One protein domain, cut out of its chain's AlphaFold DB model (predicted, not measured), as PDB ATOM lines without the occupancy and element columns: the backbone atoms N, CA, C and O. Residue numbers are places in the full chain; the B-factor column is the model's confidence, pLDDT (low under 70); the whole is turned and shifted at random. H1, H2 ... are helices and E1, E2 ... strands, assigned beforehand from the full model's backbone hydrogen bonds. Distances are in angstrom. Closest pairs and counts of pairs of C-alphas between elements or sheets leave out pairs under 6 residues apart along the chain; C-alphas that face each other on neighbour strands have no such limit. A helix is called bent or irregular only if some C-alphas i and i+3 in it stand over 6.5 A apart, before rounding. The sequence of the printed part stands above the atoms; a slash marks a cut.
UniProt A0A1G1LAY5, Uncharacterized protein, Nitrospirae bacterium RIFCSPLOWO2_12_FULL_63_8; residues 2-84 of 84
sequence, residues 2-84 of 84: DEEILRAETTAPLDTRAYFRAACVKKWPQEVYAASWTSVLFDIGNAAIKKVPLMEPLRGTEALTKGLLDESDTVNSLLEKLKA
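Overview. This is residues 2 to 84 of the 84 residues of an uncharacterized protein of Nitrospirae bacterium RIFCSPLOWO2_12_FULL_63_8 (UniProt A0A1G1LAY5). A small three-strand sheet has H2 running along its strands over one face, with H3 side by side with H2 and away from the sheet, and H4 near E3; H1 sticks out from this compact body as a short arm. The printed part has 83 residues, in the order H1 H2 E1 E2 E3 H3 H4, mixed in class. The sheet, order E1 E2 E3, is antiparallel. The whole is compact, with a radius of gyration of the C-alphas of 12.9 A, and elongated, spanning 45 by 24 by 23 A.

Arrangement. E1, residues 32 to 35, E2, residues 39 to 42, and E3, residues 50 to 53, form a meander, each strand the antiparallel neighbour of the one before. In the hairpin of E1 and E2, N 33 and O 41 are 2.8 A apart, within hydrogen-bond range; in that of E2 and E3, N 42 and O 50 are 2.8 A apart, also within range. H2, residues 18 to 27, is on the sheet over E1 and E2 at a height over the sheet of 9.8 A, along the strands, at 11 degrees to E2 on the local plane. Its C-alpha of Val 25 is 6.2 A from that of Val 32, the closest pair of H2 and E1. H3, residues 62 to 70, touches H2, at a shallow tilt of 15 degrees, the same way; their closest C-alphas, of Tyr 19 and Glu 62, are 6.1 A apart. H4, residues 75 to 83, is on the sheet too, in two layers, with H2 and H4 on one face. H3 and H4 only just touch, with 3 pairs of C-alphas within 8 A, the closest being Leu 69 and Leu 78 at 6.8 A. H1, residues 2 to 8, is apart from H2. Every O i to N i+4 pair is within hydrogen-bond range in H1, H2 and H4, and 3 of 5 are in H3.

Along the chain. H2 spans 14.0 A, H4 12.6 A and H3 10.6 A; H3 is irregular, with C-alphas 64 and 67 7.5 A apart. H1 begins at C-alpha 2 (41.526, 64.711, -15.420), and H4 ends at C-alpha 83 (24.123, 28.227, -19.537).

Size, cuts and confidence. The C-alphas farthest apart, of Asp 2 and Ala 47, are 45.2 A apart. Residues 2 to 9 stand free. The printed part has no cut and no long link; residue 84 is under 70 in pLDDT.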
ATOM      1  N   ASP A   2      40.508  65.777 -15.360       92.25
ATOM      2  CA  ASP A   2      41.526  64.711 -15.420       92.25
ATOM      3  C   ASP A   2      41.161  63.466 -14.596       92.25
ATOM      4  O   ASP A   2      41.523  62.356 -14.966       92.25
ATOM      5  N   GLU A   3      40.385  63.615 -13.519       95.12
ATOM      6  CA  GLU A   3      39.962  62.487 -12.672       95.12
ATOM      7  C   GLU A   3      39.176  61.409 -13.437       95.12
ATOM      8  O   GLU A   3      39.379  60.218 -13.205       95.12
ATOM      9  N   GLU A   4      38.304  61.800 -14.371       94.19
ATOM     10  CA  GLU A   4      37.541  60.845 -15.189       94.19
ATOM     11  C   GLU A   4      38.449  60.101 -16.172       94.19
ATOM     12  O   GLU A   4      38.285  58.897 -16.373       94.19
ATOM     13  N   ILE A   5      39.443  60.800 -16.726       95.81
ATOM     14  CA  ILE A   5      40.453  60.225 -17.619       95.81
ATOM     15  C   ILE A   5      41.310  59.214 -16.848       95.81
ATOM     16  O   ILE A   5      41.414  58.062 -17.266       95.81
ATOM     17  N   LEU A   6      41.838  59.604 -15.684       96.69
ATOM     18  CA  LEU A   6      42.634  58.735 -14.809       96.69
ATOM     19  C   LEU A   6      41.844  57.494 -14.371       96.69
ATOM     20  O   LEU A   6      42.371  56.384 -14.331       96.69
ATOM     21  N   ARG A   7      40.545  57.648 -14.084       95.44
ATOM     22  CA  ARG A   7      39.673  56.515 -13.753       95.44
ATOM     23  C   ARG A   7      39.510  55.555 -14.934       95.44
ATOM     24  O   ARG A   7      39.514  54.338 -14.728       95.44
ATOM     25  N   ALA A   8      39.354  56.078 -16.149       96.88
ATOM     26  CA  ALA A   8      39.129  55.283 -17.355       96.88
ATOM     27  C   ALA A   8      40.338  54.413 -17.747       96.88
ATOM     28  O   ALA A   8      40.150  53.391 -18.405       96.88
ATOM     29  N   GLU A   9      41.553  54.741 -17.292       96.56
ATOM     30  CA  GLU A   9      42.743  53.897 -17.497       96.56
ATOM     31  C   GLU A   9      42.585  52.493 -16.892       96.56
ATOM     32  O   GLU A   9      43.128  51.518 -17.408       96.56
ATOM     33  N   THR A  10      41.825  52.378 -15.800       95.94
ATOM     34  CA  THR A  10      41.670  51.127 -15.035       95.94
ATOM     35  C   THR A  10      40.222  50.656 -14.908       95.94
ATOM     36  O   THR A  10      39.964  49.564 -14.394       95.94
ATOM     37  N   THR A  11      39.263  51.452 -15.386       96.38
ATOM     38  CA  THR A  11      37.828  51.181 -15.260       96.38
ATOM     39  C   THR A  11      37.187  51.091 -16.636       96.38
ATOM     40  O   THR A  11      37.180  52.054 -17.398       96.38
ATOM     41  N   ALA A  12      36.598  49.936 -16.945       98.00
ATOM     42  CA  ALA A  12      35.835  49.759 -18.174       98.00
ATOM     43  C   ALA A  12      34.490  50.515 -18.135       98.00
ATOM     44  O   ALA A  12      33.910  50.668 -17.055       98.00
ATOM     45  N   PRO A  13      33.955  50.931 -19.298       98.12
ATOM     46  CA  PRO A  13      32.620  51.514 -19.379       98.12
ATOM     47  C   PRO A  13      31.556  50.498 -18.952       98.12
ATOM     48  O   PRO A  13      31.627  49.318 -19.308       98.12
ATOM     49  N   LEU A  14      30.570  50.971 -18.188       98.38
ATOM     50  CA  LEU A  14      29.577  50.142 -17.493       98.38
ATOM     51  C   LEU A  14      28.440  49.667 -18.409       98.38
ATOM     52  O   LEU A  14      27.757  48.696 -18.110       98.38
ATOM     53  N   ASP A  15      28.227  50.324 -19.538       98.31
ATOM     54  CA  ASP A  15      27.079  50.164 -20.434       98.31
ATOM     55  C   ASP A  15      27.397  49.350 -21.698       98.31
ATOM     56  O   ASP A  15      26.595  49.276 -22.628       98.31
ATOM     57  N   THR A  16      28.544  48.667 -21.726       98.56
ATOM     58  CA  THR A  16      28.935  47.789 -22.837       98.56
ATOM     59  C   THR A  16      29.520  46.470 -22.340       98.56
ATOM     60  O   THR A  16      29.883  46.323 -21.177       98.56
ATOM     61  N   ARG A  17      29.721  45.519 -23.258       98.38
ATOM     62  CA  ARG A  17      30.433  44.248 -23.035       98.38
ATOM     63  C   ARG A  17      31.847  44.396 -22.464       98.38
ATOM     64  O   ARG A  17      32.412  43.410 -21.990       98.38
ATOM     65  N   ALA A  18      32.442  45.589 -22.538       98.56
ATOM     66  CA  ALA A  18      33.741  45.847 -21.933       98.56
ATOM     67  C   ALA A  18      33.695  45.694 -20.406       98.56
ATOM     68  O   ALA A  18      34.691  45.234 -19.849       98.56
ATOM     69  N   TYR A  19      32.555  45.992 -19.766       98.69
ATOM     70  CA  TYR A  19      32.349  45.776 -18.335       98.69
ATOM     71  C   TYR A  19      32.576  44.311 -17.964       98.69
ATOM     72  O   TYR A  19      33.499  44.005 -17.210       98.69
ATOM     73  N   PHE A  20      31.807  43.398 -18.568       98.62
ATOM     74  CA  PHE A  20      31.932  41.967 -18.301       98.62
ATOM     75  C   PHE A  20      33.353  41.458 -18.569       98.62
ATOM     76  O   PHE A  20      33.939  40.769 -17.738       98.62
ATOM     77  N   ARG A  21      33.950  41.841 -19.706       98.62
ATOM     78  CA  ARG A  21      35.316  41.427 -20.052       98.62
ATOM     79  C   ARG A  21      36.339  41.883 -19.010       98.62
ATOM     80  O   ARG A  21      37.162  41.075 -18.589       98.62
ATOM     81  N   ALA A  22      36.303  43.152 -18.609       98.50
ATOM     82  CA  ALA A  22      37.229  43.689 -17.618       98.50
ATOM     83  C   ALA A  22      37.007  43.064 -16.235       98.50
ATOM     84  O   ALA A  22      37.978  42.739 -15.555       98.50
ATOM     85  N   ALA A  23      35.752  42.832 -15.847       98.31
ATOM     86  CA  ALA A  23      35.417  42.158 -14.600       98.31
ATOM     87  C   ALA A  23      35.977  40.729 -14.556       98.31
ATOM     88  O   ALA A  23      36.584  40.358 -13.556       98.31
ATOM     89  N   CYS A  24      35.869  39.963 -15.647       98.44
ATOM     90  CA  CYS A  24      36.459  38.626 -15.738       98.44
ATOM     91  C   CYS A  24      37.986  38.647 -15.574       98.44
ATOM     92  O   CYS A  24      38.522  37.882 -14.776       98.44
ATOM     93  N   VAL A  25      38.680  39.551 -16.277       98.19
ATOM     94  CA  VAL A  25      40.145  39.712 -16.167       98.19
ATOM     95  C   VAL A  25      40.554  40.124 -14.753       98.19
ATOM     96  O   VAL A  25      41.551  39.635 -14.232       98.19
ATOM     97  N   LYS A  26      39.779  41.004 -14.111       97.88
ATOM     98  CA  LYS A  26      40.065  41.489 -12.758       97.88
ATOM     99  C   LYS A  26      39.791  40.436 -11.682       97.88
ATOM    100  O   LYS A  26      40.567  40.335 -10.738       97.88
ATOM    101  N   LYS A  27      38.685  39.691 -11.793       98.19
ATOM    102  CA  LYS A  27      38.234  38.734 -10.771       98.19
ATOM    103  C   LYS A  27      38.976  37.399 -10.857       98.19
ATOM    104  O   LYS A  27      39.305  36.839  -9.818       98.19
ATOM    105  N   TRP A  28      39.296  36.935 -12.066       98.25
ATOM    106  CA  TRP A  28      39.938  35.636 -12.299       98.25
ATOM    107  C   TRP A  28      41.170  35.730 -13.218       98.25
ATOM    108  O   TRP A  28      41.229  35.062 -14.252       98.25
ATOM    109  N   PRO A  29      42.189  36.541 -12.872       97.94
ATOM    110  CA  PRO A  29      43.320  36.808 -13.763       97.94
ATOM    111  C   PRO A  29      44.130  35.557 -14.131       97.94
ATOM    112  O   PRO A  29      44.688  35.502 -15.219       97.94
ATOM    113  N   GLN A  30      44.195  34.559 -13.242       97.62
ATOM    114  CA  GLN A  30      44.944  33.317 -13.480       97.62
ATOM    115  C   GLN A  30      44.192  32.319 -14.369       97.62
ATOM    116  O   GLN A  30      44.808  31.431 -14.945       97.62
ATOM    117  N   GLU A  31      42.870  32.461 -14.479       98.00
ATOM    118  CA  GLU A  31      42.018  31.546 -15.244       98.00
ATOM    119  C   GLU A  31      41.666  32.132 -16.615       98.00
ATOM    120  O   GLU A  31      41.199  31.408 -17.487       98.00
ATOM    121  N   VAL A  32      41.883  33.431 -16.857       98.25
ATOM    122  CA  VAL A  32      41.708  34.025 -18.190       98.25
ATOM    123  C   VAL A  32      42.894  33.657 -19.079       98.25
ATOM    124  O   VAL A  32      43.971  34.237 -18.987       98.25
ATOM    125  N   TYR A  33      42.659  32.735 -20.010       98.06
ATOM    126  CA  TYR A  33      43.630  32.335 -21.025       98.06
ATOM    127  C   TYR A  33      43.844  33.431 -22.078       98.06
ATOM    128  O   TYR A  33      44.968  33.723 -22.479       98.06
ATOM    129  N   ALA A  34      42.753  34.041 -22.548       98.31
ATOM    130  CA  ALA A  34      42.800  35.147 -23.501       98.31
ATOM    131  C   ALA A  34      41.505  35.965 -23.470       98.31
ATOM    132  O   ALA A  34      40.423  35.443 -23.203       98.31
ATOM    133  N   ALA A  35      41.587  37.240 -23.841       98.19
ATOM    134  CA  ALA A  35      40.424  38.101 -24.019       98.19
ATOM    135  C   ALA A  35      40.502  38.848 -25.356       98.19
ATOM    136  O   ALA A  35      41.568  39.271 -25.793       98.19
ATOM    137  N   SER A  36      39.355  39.016 -26.010       98.19
ATOM    138  CA  SER A  36      39.213  39.729 -27.281       98.19
ATOM    139  C   SER A  36      37.970  40.622 -27.255       98.19
ATOM    140  O   SER A  36      37.268  40.711 -26.246       98.19
ATOM    141  N   TRP A  37      37.665  41.318 -28.352       97.62
ATOM    142  CA  TRP A  37      36.409  42.072 -28.490       97.62
ATOM    143  C   TRP A  37      35.162  41.196 -28.458       97.62
ATOM    144  O   TRP A  37      34.108  41.671 -28.049       97.62
ATOM    145  N   THR A  38      35.280  39.937 -28.866       97.50
ATOM    146  CA  THR A  38      34.138  39.044 -29.086       97.50
ATOM    147  C   THR A  38      34.177  37.799 -28.209       97.50
ATOM    148  O   THR A  38      33.295  36.949 -28.330       97.50
ATOM    149  N   SER A  39      35.154  37.667 -27.308       98.00
ATOM    150  CA  SER A  39      35.200  36.552 -26.360       98.00
ATOM    151  C   SER A  39      36.066  36.800 -25.131       98.00
ATOM    152  O   SER A  39      37.048  37.541 -25.185       98.00
ATOM    153  N   VAL A  40      35.760  36.059 -24.066       98.44
ATOM    154  CA  VAL A  40      36.695  35.726 -22.982       98.44
ATOM    155  C   VAL A  40      36.923  34.220 -23.016       98.44
ATOM    156  O   VAL A  40      35.969  33.448 -23.131       98.44
ATOM    157  N   LEU A  41      38.186  33.809 -22.994       98.44
ATOM    158  CA  LEU A  41      38.611  32.417 -22.957       98.44
ATOM    159  C   LEU A  41      39.169  32.113 -21.572       98.44
ATOM    160  O   LEU A  41      40.031  32.847 -21.092       98.44
ATOM    161  N   PHE A  42      38.702  31.028 -20.969       98.31
ATOM    162  CA  PHE A  42      39.136  30.571 -19.660       98.31
ATOM    163  C   PHE A  42      39.855  29.224 -19.741       98.31
ATOM    164  O   PHE A  42      39.365  28.306 -20.404       98.31
ATOM    165  N   ASP A  43      40.973  29.098 -19.033       97.12
ATOM    166  CA  ASP A  43      41.616  27.830 -18.700       97.12
ATOM    167  C   ASP A  43      41.369  27.521 -17.219       97.12
ATOM    168  O   ASP A  43      41.755  28.281 -16.337       97.12
ATOM    169  N   ILE A  44      40.684  26.410 -16.962       94.19
ATOM    170  CA  ILE A  44      40.300  25.944 -15.620       94.19
ATOM    171  C   ILE A  44      40.818  24.518 -15.365       94.19
ATOM    172  O   ILE A  44      40.241  23.765 -14.582       94.19
ATOM    173  N   GLY A  45      41.872  24.100 -16.081       88.69
ATOM    174  CA  GLY A  45      42.584  22.837 -15.847       88.69
ATOM    175  C   GLY A  45      41.871  21.559 -16.314       88.69
ATOM    176  O   GLY A  45      42.381  20.461 -16.108       88.69
ATOM    177  N   ASN A  46      40.713  21.660 -16.973       77.06
ATOM    178  CA  ASN A  46      39.893  20.517 -17.410       77.06
ATOM    179  C   ASN A  46      40.106  20.117 -18.884       77.06
ATOM    180  O   ASN A  46      39.160  19.736 -19.575       77.06
ATOM    181  N   ALA A  47      41.355  20.203 -19.353       76.75
ATOM    182  CA  ALA A  47      41.832  19.813 -20.687       76.75
ATOM    183  C   ALA A  47      41.249  20.576 -21.898       76.75
ATOM    184  O   ALA A  47      41.716  20.368 -23.017       76.75
ATOM    185  N   ALA A  48      40.273  21.475 -21.715       91.44
ATOM    186  CA  ALA A  48      39.711  22.282 -22.798       91.44
ATOM    187  C   ALA A  48      39.420  23.724 -22.365       91.44
ATOM    188  O   ALA A  48      38.666  23.959 -21.418       91.44
ATOM    189  N   ILE A  49      39.927  24.682 -23.145       96.88
ATOM    190  CA  ILE A  49      39.651  26.111 -22.977       96.88
ATOM    191  C   ILE A  49      38.152  26.383 -23.142       96.88
ATOM    192  O   ILE A  49      37.536  26.010 -24.146       96.88
ATOM    193  N   LYS A  50      37.550  27.055 -22.160       96.94
ATOM    194  CA  LYS A  50      36.137  27.449 -22.178       96.94
ATOM    195  C   LYS A  50      35.991  28.826 -22.800       96.94
ATOM    196  O   LYS A  50      36.699  29.756 -22.439       96.94
ATOM    197  N   LYS A  51      35.050  28.974 -23.729       97.12
ATOM    198  CA  LYS A  51      34.799  30.234 -24.433       97.12
ATOM    199  C   LYS A  51      33.469  30.831 -23.998       97.12
ATOM    200  O   LYS A  51      32.431  30.210 -24.201       97.12
ATOM    201  N   VAL A  52      33.504  32.065 -23.504       97.62
ATOM    202  CA  VAL A  52      32.319  32.910 -23.332       97.62
ATOM    203  C   VAL A  52      32.255  33.892 -24.506       97.62
ATOM    204  O   VAL A  52      33.153  34.730 -24.642       97.62
ATOM    205  N   PRO A  53      31.254  33.792 -25.398       97.44
ATOM    206  CA  PRO A  53      31.099  34.718 -26.514       97.44
ATOM    207  C   PRO A  53      30.566  36.081 -26.046       97.44
ATOM    208  O   PRO A  53      29.653  36.157 -25.233       97.44
ATOM    209  N   LEU A  54      31.098  37.163 -26.617       97.12
ATOM    210  CA  LEU A  54      30.704  38.558 -26.374       97.12
ATOM    211  C   LEU A  54      30.325  39.265 -27.687       97.12
ATOM    212  O   LEU A  54      30.772  40.381 -27.959       97.12
ATOM    213  N   MET A  55      29.549  38.596 -28.544       96.75
ATOM    214  CA  MET A  55      29.205  39.108 -29.881       96.75
ATOM    215  C   MET A  55      28.393  40.404 -29.807       96.75
ATOM    216  O   MET A  55      28.705  41.355 -30.520       96.75
ATOM    217  N   GLU A  56      27.435  40.468 -28.880       97.06
ATOM    218  CA  GLU A  56      26.547  41.617 -28.710       97.06
ATOM    219  C   GLU A  56      27.182  42.714 -27.842       97.06
ATOM    220  O   GLU A  56      27.435  42.479 -26.653       97.06
ATOM    221  N   PRO A  57      27.415  43.931 -28.377       97.31
ATOM    222  CA  PRO A  57      28.065  45.015 -27.640       97.31
ATOM    223  C   PRO A  57      27.361  45.412 -26.339       97.31
ATOM    224  O   PRO A  57      28.035  45.859 -25.416       97.31
ATOM    225  N   LEU A  58      26.041  45.218 -26.250       97.81
ATOM    226  CA  LEU A  58      25.204  45.664 -25.131       97.81
ATOM    227  C   LEU A  58      24.730  44.530 -24.205       97.81
ATOM    228  O   LEU A  58      23.886  44.768 -23.350       97.81
ATOM    229  N   ARG A  59      25.225  43.289 -24.346       96.00
ATOM    230  CA  ARG A  59      24.798  42.173 -23.465       96.00
ATOM    231  C   ARG A  59      25.716  41.902 -22.274       96.00
ATOM    232  O   ARG A  59      25.350  41.121 -21.409       96.00
ATOM    233  N   GLY A  60      26.881  42.544 -22.208       97.31
ATOM    234  CA  GLY A  60      27.830  42.391 -21.098       97.31
ATOM    235  C   GLY A  60      27.944  43.624 -20.204       97.31
ATOM    236  O   GLY A  60      29.025  43.871 -19.680       97.31
ATOM    237  N   THR A  61      26.878  44.420 -20.097       98.62
ATOM    238  CA  THR A  61      26.837  45.640 -19.277       98.62
ATOM    239  C   THR A  61      26.786  45.311 -17.788       98.62
ATOM    240  O   THR A  61      26.427  44.197 -17.395       98.62
ATOM    241  N   GLU A  62      27.087  46.294 -16.948       98.62
ATOM    242  CA  GLU A  62      26.926  46.217 -15.499       98.62
ATOM    243  C   GLU A  62      25.493  45.860 -15.118       98.62
ATOM    244  O   GLU A  62      25.277  44.887 -14.398       98.62
ATOM    245  N   ALA A  63      24.516  46.581 -15.671       98.44
ATOM    246  CA  ALA A  63      23.103  46.371 -15.377       98.44
ATOM    247  C   ALA A  63      22.642  44.923 -15.622       98.44
ATOM    248  O   ALA A  63      21.753  44.439 -14.928       98.44
ATOM    249  N   LEU A  64      23.244  44.230 -16.592       97.75
ATOM    250  CA  LEU A  64      22.881  42.856 -16.942       97.75
ATOM    251  C   LEU A  64      23.731  41.798 -16.239       97.75
ATOM    252  O   LEU A  64      23.249  40.693 -16.006       97.75
ATOM    253  N   THR A  65      24.999  42.092 -15.948       97.94
ATOM    254  CA  THR A  65      25.967  41.048 -15.574       97.94
ATOM    255  C   THR A  65      26.597  41.221 -14.202       97.94
ATOM    256  O   THR A  65      27.243  40.290 -13.731       97.94
ATOM    257  N   LYS A  66      26.382  42.349 -13.513       98.25
ATOM    258  CA  LYS A  66      26.950  42.574 -12.179       98.25
ATOM    259  C   LYS A  66      26.520  41.506 -11.176       98.25
ATOM    260  O   LYS A  66      27.383  40.909 -10.551       98.25
ATOM    261  N   GLY A  67      25.219  41.232 -11.059       97.94
ATOM    262  CA  GLY A  67      24.710  40.218 -10.123       97.94
ATOM    263  C   GLY A  67      25.278  38.828 -10.418       97.94
ATOM    264  O   GLY A  67      25.819  38.173  -9.534       97.94
ATOM    265  N   LEU A  68      25.275  38.435 -11.696       97.25
ATOM    266  CA  LEU A  68      25.904  37.200 -12.168       97.25
ATOM    267  C   LEU A  68      27.377  37.103 -11.734       97.25
ATOM    268  O   LEU A  68      27.802  36.066 -11.227       97.25
ATOM    269  N   LEU A  69      28.156  38.166 -11.952       98.19
ATOM    270  CA  LEU A  69      29.576  38.222 -11.614       98.19
ATOM    271  C   LEU A  69      29.803  38.213 -10.102       98.19
ATOM    272  O   LEU A  69      30.668  37.475  -9.638       98.19
ATOM    273  N   ASP A  70      29.049  39.006  -9.343       97.88
ATOM    274  CA  ASP A  70      29.158  39.120  -7.887       97.88
ATOM    275  C   ASP A  70      28.897  37.771  -7.213       97.88
ATOM    276  O   ASP A  70      29.705  37.328  -6.404       97.88
ATOM    277  N   GLU A  71      27.826  37.084  -7.611       97.62
ATOM    278  CA  GLU A  71      27.421  35.797  -7.045       97.62
ATOM    279  C   GLU A  71      28.215  34.590  -7.587       97.62
ATOM    280  O   GLU A  71      27.863  33.440  -7.310       97.62
ATOM    281  N   SER A  72      29.200  34.815  -8.456       98.12
ATOM    282  CA  SER A  72      30.069  33.758  -8.976       98.12
ATOM    283  C   SER A  72      31.423  33.843  -8.289       98.12
ATOM    284  O   SER A  72      32.205  34.739  -8.595       98.12
ATOM    285  N   ASP A  73      31.735  32.926  -7.376       97.00
ATOM    286  CA  ASP A  73      33.046  32.904  -6.707       97.00
ATOM    287  C   ASP A  73      34.140  32.296  -7.597       97.00
ATOM    288  O   ASP A  73      35.312  32.655  -7.507       97.00
ATOM    289  N   THR A  74      33.752  31.413  -8.520       97.56
ATOM    290  CA  THR A  74      34.661  30.700  -9.434       97.56
ATOM    291  C   THR A  74      34.231  30.863 -10.888       97.56
ATOM    292  O   THR A  74      33.038  31.030 -11.173       97.56
ATOM    293  N   VAL A  75      35.163  30.715 -11.834       97.50
ATOM    294  CA  VAL A  75      34.816  30.651 -13.266       97.50
ATOM    295  C   VAL A  75      33.831  29.516 -13.553       97.50
ATOM    296  O   VAL A  75      32.903  29.709 -14.331       97.50
ATOM    297  N   ASN A  76      33.944  28.363 -12.884       95.88
ATOM    298  CA  ASN A  76      32.957  27.286 -13.027       95.88
ATOM    299  C   ASN A  76      31.547  27.756 -12.656       95.88
ATOM    300  O   ASN A  76      30.616  27.529 -13.423       95.88
ATOM    301  N   SER A  77      31.389  28.444 -11.521       97.12
ATOM    302  CA  SER A  77      30.080  28.965 -11.104       97.12
ATOM    303  C   SER A  77      29.512  29.984 -12.098       97.12
ATOM    304  O   SER A  77      28.327  29.916 -12.421       97.12
ATOM    305  N   LEU A  78      30.361  30.847 -12.667       97.81
ATOM    306  CA  LEU A  78      29.968  31.778 -13.726       97.81
ATOM    307  C   LEU A  78      29.475  31.033 -14.972       97.81
ATOM    308  O   LEU A  78      28.425  31.358 -15.523       97.81
ATOM    309  N   LEU A  79      30.245  30.045 -15.434       96.00
ATOM    310  CA  LEU A  79      29.937  29.287 -16.644       96.00
ATOM    311  C   LEU A  79      28.645  28.480 -16.509       96.00
ATOM    312  O   LEU A  79      27.909  28.382 -17.485       96.00
ATOM    313  N   GLU A  80      28.355  27.920 -15.335       95.44
ATOM    314  CA  GLU A  80      27.082  27.234 -15.096       95.44
ATOM    315  C   GLU A  80      25.902  28.209 -15.133       95.44
ATOM    316  O   GLU A  80      24.908  27.939 -15.803       95.44
ATOM    317  N   LYS A  81      26.036  29.388 -14.517       95.81
ATOM    318  CA  LYS A  81      24.983  30.414 -14.545       95.81
ATOM    319  C   LYS A  81      24.742  31.019 -15.932       95.81
ATOM    320  O   LYS A  81      23.630  31.434 -16.213       95.81
ATOM    321  N   LEU A  82      25.752  31.059 -16.804       93.50
ATOM    322  CA  LEU A  82      25.616  31.537 -18.191       93.50
ATOM    323  C   LEU A  82      24.906  30.545 -19.129       93.50
ATOM    324  O   LEU A  82      24.510  30.937 -20.226       93.50
ATOM    325  N   LYS A  83      24.817  29.264 -18.752       84.75
ATOM    326  CA  LYS A  83      24.123  28.227 -19.537       84.75
ATOM    327  C   LYS A  83      22.626  28.149 -19.228       84.75
ATOM    328  O   LYS A  83      21.899  27.586 -20.045       84.75
ATOM    329  N   ALA A  84      22.223  28.617 -18.048       57.94
ATOM    330  CA  ALA A  84      20.836  28.669 -17.592       57.94
ATOM    331  C   ALA A  84      20.060  29.786 -18.306       57.94
ATOM    332  O   ALA A  84      18.856  29.565 -18.562       57.94
TER     333      ALA A  84